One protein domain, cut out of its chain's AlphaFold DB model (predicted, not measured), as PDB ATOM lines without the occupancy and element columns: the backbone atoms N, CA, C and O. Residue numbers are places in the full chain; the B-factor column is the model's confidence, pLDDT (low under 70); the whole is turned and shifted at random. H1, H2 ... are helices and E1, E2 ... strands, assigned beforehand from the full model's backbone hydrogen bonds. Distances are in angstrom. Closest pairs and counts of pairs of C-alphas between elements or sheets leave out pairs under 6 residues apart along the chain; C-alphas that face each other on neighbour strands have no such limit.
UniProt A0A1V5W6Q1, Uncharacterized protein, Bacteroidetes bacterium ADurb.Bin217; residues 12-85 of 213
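Overview. This is residues 12 to 85 of the 213 residues of an uncharacterized protein of Bacteroidetes bacterium ADurb.Bin217 (UniProt A0A1V5W6Q1). A two-stranded hairpin, E1 and E2, makes one end of a rod, and three helices make the rest: H2 and H3 fold back on each other, and H1 crosses both. The short H4, at the end of H3, sits by E2. The 74 printed residues hold, in order, H1, E1, E2, H2, H3 and H4; the sheet E1 - E2 is antiparallel and the class is mostly helix. The whole is only just compact, close to loose, with a radius of gyration of the C-alphas of 13.3 A and spans of 44 by 19 by 19 A.

Arrangement. E1, residues 31 to 34, and E2, residues 40 to 44, form an antiparallel hairpin at 159 degrees, with N 33 and O 42 2.9 A apart and N 44 and O 31 2.8 A apart, within hydrogen-bond range. The closest C-alphas of E2 and H4, residues 79 to 83, are those of Ile 40 and Pro 79, 5.5 A apart. H3, residues 62 to 77, is the hub; it only just touches H4, only at the corner, with 3 pairs of C-alphas within 8 A, the closest His 76 and Met 82 at 6.8 A. H2, residues 46 to 55, and H3 form a helical hairpin; they touch, closest at C-alphas Val 54 and Lys 65, 6.1 A, opposite ways at a shallow tilt of 33 degrees, only just short of steep. H1, residues 12 to 25, touches H2 with residues 21 to 25 alone, closest at C-alphas Met 21 and Leu 53, 6.3 A, at a steep tilt of 54 degrees, opposite ways. H1 touches H3 with residues 14 to 18 alone, closest at C-alphas Thr 18 and Ala 68, 6.9 A, at a steep tilt of 56 degrees, the same way. H1 and H4 are apart. In H1, H2, H3 and H4 every O i to N i+4 pair is within hydrogen-bond range.

Along the chain. E1 is 9.7 A long and E2 11.0 A, from first to last C-alpha. H3 is 21.2 A, H1 20.2 A, H2 14.1 A and H4 5.9 A. H1 begins at C-alpha 12 (170.462, 117.153, 69.080), and H4 ends at C-alpha 83 (145.664, 128.676, 56.068).

Size, cuts and confidence. The two C-alphas farthest apart, Lys 36 and His 59, are 43.8 A apart. The printed part has no cut and no long link. Confidence is under 70 at residues 12 to 15, 57 to 60, 64 and 84 to 85.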
ATOM      1  N   SER A  12     170.758 118.586  69.236       56.91
ATOM      2  CA  SER A  12     170.462 117.153  69.080       56.91
ATOM      3  C   SER A  12     169.261 116.711  69.926       56.91
ATOM      4  O   SER A  12     168.365 116.036  69.427       56.91
ATOM      5  N   ASN A  13     169.201 117.124  71.193       63.88
ATOM      6  CA  ASN A  13     168.114 116.766  72.108       63.88
ATOM      7  C   ASN A  13     166.798 117.477  71.728       63.88
ATOM      8  O   ASN A  13     165.715 116.946  71.977       63.88
ATOM      9  N   PHE A  14     166.873 118.662  71.106       66.62
ATOM     10  CA  PHE A  14     165.713 119.371  70.554       66.62
ATOM     11  C   PHE A  14     165.125 118.650  69.334       66.62
ATOM     12  O   PHE A  14     163.909 118.464  69.244       66.62
ATOM     13  N   GLN A  15     165.981 118.214  68.405       67.56
ATOM     14  CA  GLN A  15     165.564 117.433  67.237       67.56
ATOM     15  C   GLN A  15     164.917 116.104  67.655       67.56
ATOM     16  O   GLN A  15     163.857 115.748  67.145       67.56
ATOM     17  N   ASP A  16     165.482 115.421  68.654       70.88
ATOM     18  CA  ASP A  16     164.907 114.185  69.195       70.88
ATOM     19  C   ASP A  16     163.544 114.410  69.869       70.88
ATOM     20  O   ASP A  16     162.605 113.639  69.649       70.88
ATOM     21  N   LEU A  17     163.398 115.482  70.658       70.75
ATOM     22  CA  LEU A  17     162.130 115.834  71.303       70.75
ATOM     23  C   LEU A  17     161.053 116.201  70.273       70.75
ATOM     24  O   LEU A  17     159.916 115.743  70.378       70.75
ATOM     25  N   THR A  18     161.396 116.994  69.259       71.62
ATOM     26  CA  THR A  18     160.450 117.375  68.199       71.62
ATOM     27  C   THR A  18     160.045 116.175  67.346       71.62
ATOM     28  O   THR A  18     158.850 115.969  67.140       71.62
ATOM     29  N   ALA A  19     160.986 115.314  66.948       75.00
ATOM     30  CA  ALA A  19     160.687 114.063  66.249       75.00
ATOM     31  C   ALA A  19     159.778 113.128  67.069       75.00
ATOM     32  O   ALA A  19     158.841 112.537  66.522       75.00
ATOM     33  N   TYR A  20     160.014 113.019  68.383       76.88
ATOM     34  CA  TYR A  20     159.139 112.284  69.303       76.88
ATOM     35  C   TYR A  20     157.720 112.871  69.335       76.88
ATOM     36  O   TYR A  20     156.745 112.133  69.180       76.88
ATOM     37  N   MET A  21     157.586 114.194  69.488       74.94
ATOM     38  CA  MET A  21     156.281 114.863  69.501       74.94
ATOM     39  C   MET A  21     155.518 114.646  68.187       74.94
ATOM     40  O   MET A  21     154.344 114.283  68.229       74.94
ATOM     41  N   TYR A  22     156.181 114.763  67.030       76.06
ATOM     42  CA  TYR A  22     155.568 114.468  65.727       76.06
ATOM     43  C   TYR A  22     155.033 113.048  65.636       76.06
ATOM     44  O   TYR A  22     153.883 112.838  65.249       76.06
ATOM     45  N   GLN A  23     155.847 112.067  66.033       77.44
ATOM     46  CA  GLN A  23     155.427 110.672  66.017       77.44
ATOM     47  C   GLN A  23     154.167 110.456  66.858       77.44
ATOM     48  O   GLN A  23     153.322 109.633  66.509       77.44
ATOM     49  N   LYS A  24     154.048 111.170  67.976       77.12
ATOM     50  CA  LYS A  24     152.962 110.979  68.934       77.12
ATOM     51  C   LYS A  24     151.703 111.790  68.637       77.12
ATOM     52  O   LYS A  24     150.631 111.417  69.114       77.12
ATOM     53  N   ILE A  25     151.818 112.859  67.849       77.62
ATOM     54  CA  ILE A  25     150.667 113.574  67.285       77.62
ATOM     55  C   ILE A  25     149.966 112.730  66.217       77.62
ATOM     56  O   ILE A  25     148.759 112.883  66.026       77.62
ATOM     57  N   ASN A  26     150.672 111.805  65.556       72.88
ATOM     58  CA  ASN A  26     150.046 110.911  64.583       72.88
ATOM     59  C   ASN A  26     148.807 110.222  65.178       72.88
ATOM     60  O   ASN A  26     148.849 109.658  66.273       72.88
ATOM     61  N   ASN A  27     147.707 110.253  64.424       70.50
ATOM     62  CA  ASN A  27     146.397 109.702  64.793       70.50
ATOM     63  C   ASN A  27     145.705 110.373  65.995       70.50
ATOM     64  O   ASN A  27     144.711 109.842  66.494       70.50
ATOM     65  N   LYS A  28     146.182 111.532  66.469       79.44
ATOM     66  CA  LYS A  28     145.431 112.357  67.424       79.44
ATOM     67  C   LYS A  28     144.439 113.234  66.652       79.44
ATOM     68  O   LYS A  28     144.868 113.980  65.772       79.44
ATOM     69  N   PRO A  29     143.126 113.158  66.940       77.81
ATOM     70  CA  PRO A  29     142.153 113.999  66.261       77.81
ATOM     71  C   PRO A  29     142.383 115.464  66.640       77.81
ATOM     72  O   PRO A  29     142.406 115.819  67.819       77.81
ATOM     73  N   LEU A  30     142.541 116.305  65.624       77.06
ATOM     74  CA  LEU A  30     142.567 117.754  65.764       77.06
ATOM     75  C   LEU A  30     141.218 118.304  65.326       77.06
ATOM     76  O   LEU A  30     140.664 117.885  64.310       77.06
ATOM     77  N   HIS A  31     140.696 119.253  66.093       83.44
ATOM     78  CA  HIS A  31     139.432 119.901  65.778       83.44
ATOM     79  C   HIS A  31     139.712 121.333  65.354       83.44
ATOM     80  O   HIS A  31     140.146 122.142  66.170       83.44
ATOM     81  N   ALA A  32     139.459 121.645  64.088       83.81
ATOM     82  CA  ALA A  32     139.556 123.002  63.575       83.81
ATOM     83  C   ALA A  32     138.159 123.606  63.406       83.81
ATOM     84  O   ALA A  32     137.248 122.951  62.896       83.81
ATOM     85  N   THR A  33     138.002 124.865  63.804       85.81
ATOM     86  CA  THR A  33     136.843 125.679  63.424       85.81
ATOM     87  C   THR A  33     137.212 126.450  62.165       85.81
ATOM     88  O   THR A  33     138.226 127.148  62.157       85.81
ATOM     89  N   MET A  34     136.395 126.356  61.115       82.06
ATOM     90  CA  MET A  34     136.608 127.080  59.860       82.06
ATOM     91  C   MET A  34     135.505 128.109  59.609       82.06
ATOM     92  O   MET A  34     134.359 127.927  60.021       82.06
ATOM     93  N   SER A  35     135.846 129.191  58.911       81.88
ATOM     94  CA  SER A  35     134.870 130.109  58.334       81.88
ATOM     95  C   SER A  35     134.145 129.447  57.159       81.88
ATOM     96  O   SER A  35     134.621 128.467  56.585       81.88
ATOM     97  N   LYS A  36     133.017 130.030  56.736       74.69
ATOM     98  CA  LYS A  36     132.320 129.602  55.509       74.69
ATOM     99  C   LYS A  36     133.183 129.744  54.249       74.69
ATOM    100  O   LYS A  36     132.949 129.043  53.278       74.69
ATOM    101  N   ALA A  37     134.194 130.613  54.292       73.88
ATOM    102  CA  ALA A  37     135.167 130.797  53.222       73.88
ATOM    103  C   ALA A  37     136.333 129.786  53.273       73.88
ATOM    104  O   ALA A  37     137.285 129.917  52.511       73.88
ATOM    105  N   GLY A  38     136.296 128.806  54.186       74.81
ATOM    106  CA  GLY A  38     137.331 127.777  54.323       74.81
ATOM    107  C   GLY A  38     138.567 128.205  55.119       74.81
ATOM    108  O   GLY A  38     139.533 127.455  55.179       74.81
ATOM    109  N   LYS A  39     138.560 129.382  55.763       78.94
ATOM    110  CA  LYS A  39     139.676 129.827  56.619       78.94
ATOM    111  C   LYS A  39     139.596 129.142  57.977       78.94
ATOM    112  O   LYS A  39     138.593 129.296  58.667       78.94
ATOM    113  N   ILE A  40     140.653 128.470  58.415       83.06
ATOM    114  CA  ILE A  40     140.801 128.012  59.800       83.06
ATOM    115  C   ILE A  40     140.873 129.241  60.710       83.06
ATOM    116  O   ILE A  40     141.733 130.106  60.542       83.06
ATOM    117  N   LEU A  41     139.950 129.304  61.666       84.88
ATOM    118  CA  LEU A  41     139.847 130.353  62.682       84.88
ATOM    119  C   LEU A  41     140.533 129.931  63.983       84.88
ATOM    120  O   LEU A  41     141.156 130.748  64.653       84.88
ATOM    121  N   GLU A  42     140.420 128.653  64.339       86.00
ATOM    122  CA  GLU A  42     140.891 128.115  65.615       86.00
ATOM    123  C   GLU A  42     141.207 126.622  65.474       86.00
ATOM    124  O   GLU A  42     140.506 125.911  64.752       86.00
ATOM    125  N   VAL A  43     142.214 126.144  66.210       84.88
ATOM    126  CA  VAL A  43     142.505 124.717  66.404       84.88
ATOM    127  C   VAL A  43     142.362 124.391  67.887       84.88
ATOM    128  O   VAL A  43     143.106 124.906  68.718       84.88
ATOM    129  N   LYS A  44     141.401 123.533  68.228       81.69
ATOM    130  CA  LYS A  44     141.100 123.115  69.601       81.69
ATOM    131  C   LYS A  44     141.861 121.849  69.979       81.69
ATOM    132  O   LYS A  44     142.212 121.039  69.125       81.69
ATOM    133  N   ASN A  45     142.041 121.660  71.287       75.88
ATOM    134  CA  ASN A  45     142.679 120.496  71.920       75.88
ATOM    135  C   ASN A  45     144.172 120.311  71.609       75.88
ATOM    136  O   ASN A  45     144.756 119.304  71.997       75.88
ATOM    137  N   LEU A  46     144.811 121.274  70.947       74.50
ATOM    138  CA  LEU A  46     146.231 121.183  70.641       74.50
ATOM    139  C   LEU A  46     147.088 121.261  71.910       74.50
ATOM    140  O   LEU A  46     147.992 120.449  72.079       74.50
ATOM    141  N   ASP A  47     146.766 122.188  72.816       73.12
ATOM    142  CA  ASP A  47     147.491 122.344  74.076       73.12
ATOM    143  C   ASP A  47     147.455 121.065  74.907       73.12
ATOM    144  O   ASP A  47     148.503 120.596  75.325       73.12
ATOM    145  N   SER A  48     146.286 120.435  75.062       75.25
ATOM    146  CA  SER A  48     146.170 119.206  75.855       75.25
ATOM    147  C   SER A  48     146.903 118.021  75.225       75.25
ATOM    148  O   SER A  48     147.495 117.217  75.948       75.25
ATOM    149  N   ILE A  49     146.907 117.915  73.889       75.06
ATOM    150  CA  ILE A  49     147.708 116.912  73.182       75.06
ATOM    151  C   ILE A  49     149.184 117.163  73.475       75.06
ATOM    152  O   ILE A  49     149.854 116.255  73.958       75.06
ATOM    153  N   ILE A  50     149.683 118.379  73.242       71.56
ATOM    154  CA  ILE A  50     151.105 118.696  73.419       71.56
ATOM    155  C   ILE A  50     151.530 118.546  74.883       71.56
ATOM    156  O   ILE A  50     152.558 117.921  75.140       71.56
ATOM    157  N   ASP A  51     150.726 119.029  75.829       74.50
ATOM    158  CA  ASP A  51     150.992 118.926  77.267       74.50
ATOM    159  C   ASP A  51     151.119 117.459  77.686       74.50
ATOM    160  O   ASP A  51     152.093 117.092  78.340       74.50
ATOM    161  N   THR A  52     150.241 116.580  77.192       75.75
ATOM    162  CA  THR A  52     150.343 115.131  77.443       75.75
ATOM    163  C   THR A  52     151.670 114.555  76.931       75.75
ATOM    164  O   THR A  52     152.355 113.822  77.644       75.75
ATOM    165  N   LEU A  53     152.075 114.898  75.701       72.38
ATOM    166  CA  LEU A  53     153.309 114.374  75.088       72.38
ATOM    167  C   LEU A  53     154.570 114.818  75.822       72.38
ATOM    168  O   LEU A  53     155.570 114.101  75.888       72.38
ATOM    169  N   VAL A  54     154.504 116.022  76.361       70.56
ATOM    170  CA  VAL A  54     155.578 116.691  77.067       70.56
ATOM    171  C   VAL A  54     155.660 116.216  78.528       70.56
ATOM    172  O   VAL A  54     156.759 116.048  79.065       70.56
ATOM    173  N   GLU A  55     154.532 115.937  79.179       71.88
ATOM    174  CA  GLU A  55     154.453 115.380  80.537       71.88
ATOM    175  C   GLU A  55     154.890 113.914  80.617       71.88
ATOM    176  O   GLU A  55     155.559 113.533  81.582       71.88
ATOM    177  N   GLU A  56     154.614 113.114  79.580       71.38
ATOM    178  CA  GLU A  56     155.119 111.736  79.456       71.38
ATOM    179  C   GLU A  56     156.655 111.673  79.536       71.38
ATOM    180  O   GLU A  56     157.227 110.670  79.977       71.38
ATOM    181  N   ASN A  57     157.338 112.759  79.162       66.38
ATOM    182  CA  ASN A  57     158.789 112.837  79.163       66.38
ATOM    183  C   ASN A  57     159.327 113.514  80.435       66.38
ATOM    184  O   ASN A  57     159.537 114.729  80.502       66.38
ATOM    185  N   LYS A  58     159.555 112.716  81.485       68.25
ATOM    186  CA  LYS A  58     160.022 113.203  82.800       68.25
ATOM    187  C   LYS A  58     161.453 113.757  82.798       68.25
ATOM    188  O   LYS A  58     161.819 114.447  83.742       68.25
ATOM    189  N   HIS A  59     162.239 113.469  81.763       67.19
ATOM    190  CA  HIS A  59     163.660 113.828  81.686       67.19
ATOM    191  C   HIS A  59     163.925 115.192  81.030       67.19
ATOM    192  O   HIS A  59     165.053 115.671  81.057       67.19
ATOM    193  N   VAL A  60     162.894 115.837  80.472       66.62
ATOM    194  CA  VAL A  60     163.019 117.151  79.825       66.62
ATOM    195  C   VAL A  60     162.817 118.275  80.856       66.62
ATOM    196  O   VAL A  60     161.802 118.273  81.558       66.62
ATOM    197  N   PRO A  61     163.709 119.278  80.933       70.06
ATOM    198  CA  PRO A  61     163.499 120.459  81.771       70.06
ATOM    199  C   PRO A  61     162.243 121.249  81.384       70.06
ATOM    200  O   PRO A  61     161.913 121.372  80.208       70.06
ATOM    201  N   LYS A  62     161.556 121.859  82.356       73.50
ATOM    202  CA  LYS A  62     160.305 122.606  82.113       73.50
ATOM    203  C   LYS A  62     160.440 123.707  81.049       73.50
ATOM    204  O   LYS A  62     159.557 123.874  80.225       73.50
ATOM    205  N   GLU A  63     161.548 124.434  81.032       71.50
ATOM    206  CA  GLU A  63     161.777 125.491  80.038       71.50
ATOM    207  C   GLU A  63     161.879 124.931  78.611       71.50
ATOM    208  O   GLU A  63     161.327 125.476  77.657       71.50
ATOM    209  N   SER A  64     162.512 123.769  78.481       68.38
ATOM    210  CA  SER A  64     162.640 123.039  77.227       68.38
ATOM    211  C   SER A  64     161.304 122.538  76.689       68.38
ATOM    212  O   SER A  64     161.067 122.555  75.482       68.38
ATOM    213  N   LYS A  65     160.425 122.127  77.604       71.50
ATOM    214  CA  LYS A  65     159.048 121.711  77.333       71.50
ATOM    215  C   LYS A  65     158.216 122.854  76.746       71.50
ATOM    216  O   LYS A  65     157.609 122.687  75.692       71.50
ATOM    217  N   GLU A  66     158.258 124.024  77.383       76.25
ATOM    218  CA  GLU A  66     157.547 125.225  76.921       76.25
ATOM    219  C   GLU A  66     158.059 125.714  75.561       76.25
ATOM    220  O   GLU A  66     157.271 126.042  74.673       76.25
ATOM    221  N   TYR A  67     159.381 125.713  75.360       73.75
ATOM    222  CA  TYR A  67     159.973 126.101  74.081       73.75
ATOM    223  C   TYR A  67     159.550 125.162  72.942       73.75
ATOM    224  O   TYR A  67     159.141 125.621  71.875       73.75
ATOM    225  N   ALA A  68     159.594 123.849  73.178       71.25
ATOM    226  CA  ALA A  68     159.193 122.845  72.198       71.25
ATOM    227  C   ALA A  68     157.694 122.935  71.854       71.25
ATOM    228  O   ALA A  68     157.334 122.862  70.676       71.25
ATOM    229  N   LYS A  69     156.837 123.175  72.860       77.31
ATOM    230  CA  LYS A  69     155.404 123.446  72.672       77.31
ATOM    231  C   LYS A  69     155.192 124.671  71.794       77.31
ATOM    232  O   LYS A  69     154.537 124.573  70.758       77.31
ATOM    233  N   LYS A  70     155.790 125.805  72.169       80.88
ATOM    234  CA  LYS A  70     155.666 127.057  71.418       80.88
ATOM    235  C   LYS A  70     156.120 126.891  69.970       80.88
ATOM    236  O   LYS A  70     155.382 127.254  69.061       80.88
ATOM    237  N   TRP A  71     157.284 126.280  69.753       78.12
ATOM    238  CA  TRP A  71     157.818 126.028  68.415       78.12
ATOM    239  C   TRP A  71     156.863 125.193  67.553       78.12
ATOM    240  O   TRP A  71     156.611 125.550  66.402       78.12
ATOM    241  N   LEU A  72     156.304 124.113  68.106       76.69
ATOM    242  CA  LEU A  72     155.416 123.206  67.381       76.69
ATOM    243  C   LEU A  72     154.088 123.878  67.009       76.69
ATOM    244  O   LEU A  72     153.643 123.779  65.863       76.69
ATOM    245  N   VAL A  73     153.485 124.602  67.960       80.00
ATOM    246  CA  VAL A  73     152.254 125.371  67.733       80.00
ATOM    247  C   VAL A  73     152.495 126.445  66.675       80.00
ATOM    248  O   VAL A  73     151.790 126.479  65.669       80.00
ATOM    249  N   GLU A  74     153.509 127.292  66.859       79.00
ATOM    250  CA  GLU A  74     153.772 128.423  65.964       79.00
ATOM    251  C   GLU A  74     154.164 127.982  64.551       79.00
ATOM    252  O   GLU A  74     153.772 128.632  63.582       79.00
ATOM    253  N   SER A  75     154.899 126.876  64.420       72.12
ATOM    254  CA  SER A  75     155.421 126.440  63.123       72.12
ATOM    255  C   SER A  75     154.408 125.643  62.294       72.12
ATOM    256  O   SER A  75     154.466 125.728  61.065       72.12
ATOM    257  N   HIS A  76     153.482 124.904  62.926       73.31
ATOM    258  CA  HIS A  76     152.646 123.914  62.219       73.31
ATOM    259  C   HIS A  76     151.143 124.014  62.468       73.31
ATOM    260  O   HIS A  76     150.368 123.681  61.576       73.31
ATOM    261  N   PHE A  77     150.720 124.470  63.646       78.38
ATOM    262  CA  PHE A  77     149.303 124.463  64.032       78.38
ATOM    263  C   PHE A  77     148.714 125.857  64.246       78.38
ATOM    264  O   PHE A  77     147.541 126.001  64.586       78.38
ATOM    265  N   ASN A  78     149.517 126.899  64.038       80.44
ATOM    266  CA  ASN A  78     149.038 128.264  63.974       80.44
ATOM    267  C   ASN A  78     148.031 128.376  62.811       80.44
ATOM    268  O   ASN A  78     148.406 128.074  61.673       80.44
ATOM    269  N   PRO A  79     146.791 128.850  63.045       79.25
ATOM    270  CA  PRO A  79     145.786 129.006  61.995       79.25
ATOM    271  C   PRO A  79     146.283 129.768  60.763       79.25
ATOM    272  O   PRO A  79     145.947 129.393  59.646       79.25
ATOM    273  N   LYS A  80     147.138 130.786  60.932       75.44
ATOM    274  CA  LYS A  80     147.759 131.522  59.819       75.44
ATOM    275  C   LYS A  80     148.605 130.596  58.937       75.44
ATOM    276  O   LYS A  80     148.393 130.547  57.735       75.44
ATOM    277  N   ARG A  81     149.485 129.791  59.545       72.31
ATOM    278  CA  ARG A  81     150.330 128.797  58.852       72.31
ATOM    279  C   ARG A  81     149.519 127.658  58.241       72.31
ATOM    280  O   ARG A  81     149.886 127.132  57.200       72.31
ATOM    281  N   MET A  82     148.432 127.244  58.885       74.31
ATOM    282  CA  MET A  82     147.561 126.212  58.323       74.31
ATOM    283  C   MET A  82     146.770 126.743  57.126       74.31
ATOM    284  O   MET A  82     146.630 126.032  56.136       74.31
ATOM    285  N   ASN A  83     146.323 128.001  57.183       73.75
ATOM    286  CA  ASN A  83     145.664 128.676  56.068       73.75
ATOM    287  C   ASN A  83     146.589 128.879  54.862       73.75
ATOM    288  O   ASN A  83     146.094 128.793  53.744       73.75
ATOM    289  N   ASP A  84     147.906 129.047  55.060       66.06
ATOM    290  CA  ASP A  84     148.886 129.051  53.957       66.06
ATOM    291  C   ASP A  84     148.795 127.774  53.089       66.06
ATOM    292  O   ASP A  84     149.155 127.795  51.916       66.06
ATOM    293  N   ASN A  85     148.304 126.657  53.642       59.19
ATOM    294  CA  ASN A  85     148.175 125.382  52.931       59.19
ATOM    295  C   ASN A  85     146.759 125.113  52.388       59.19
ATOM    296  O   ASN A  85     146.544 124.082  51.749       59.19
TER     297      ASN A  85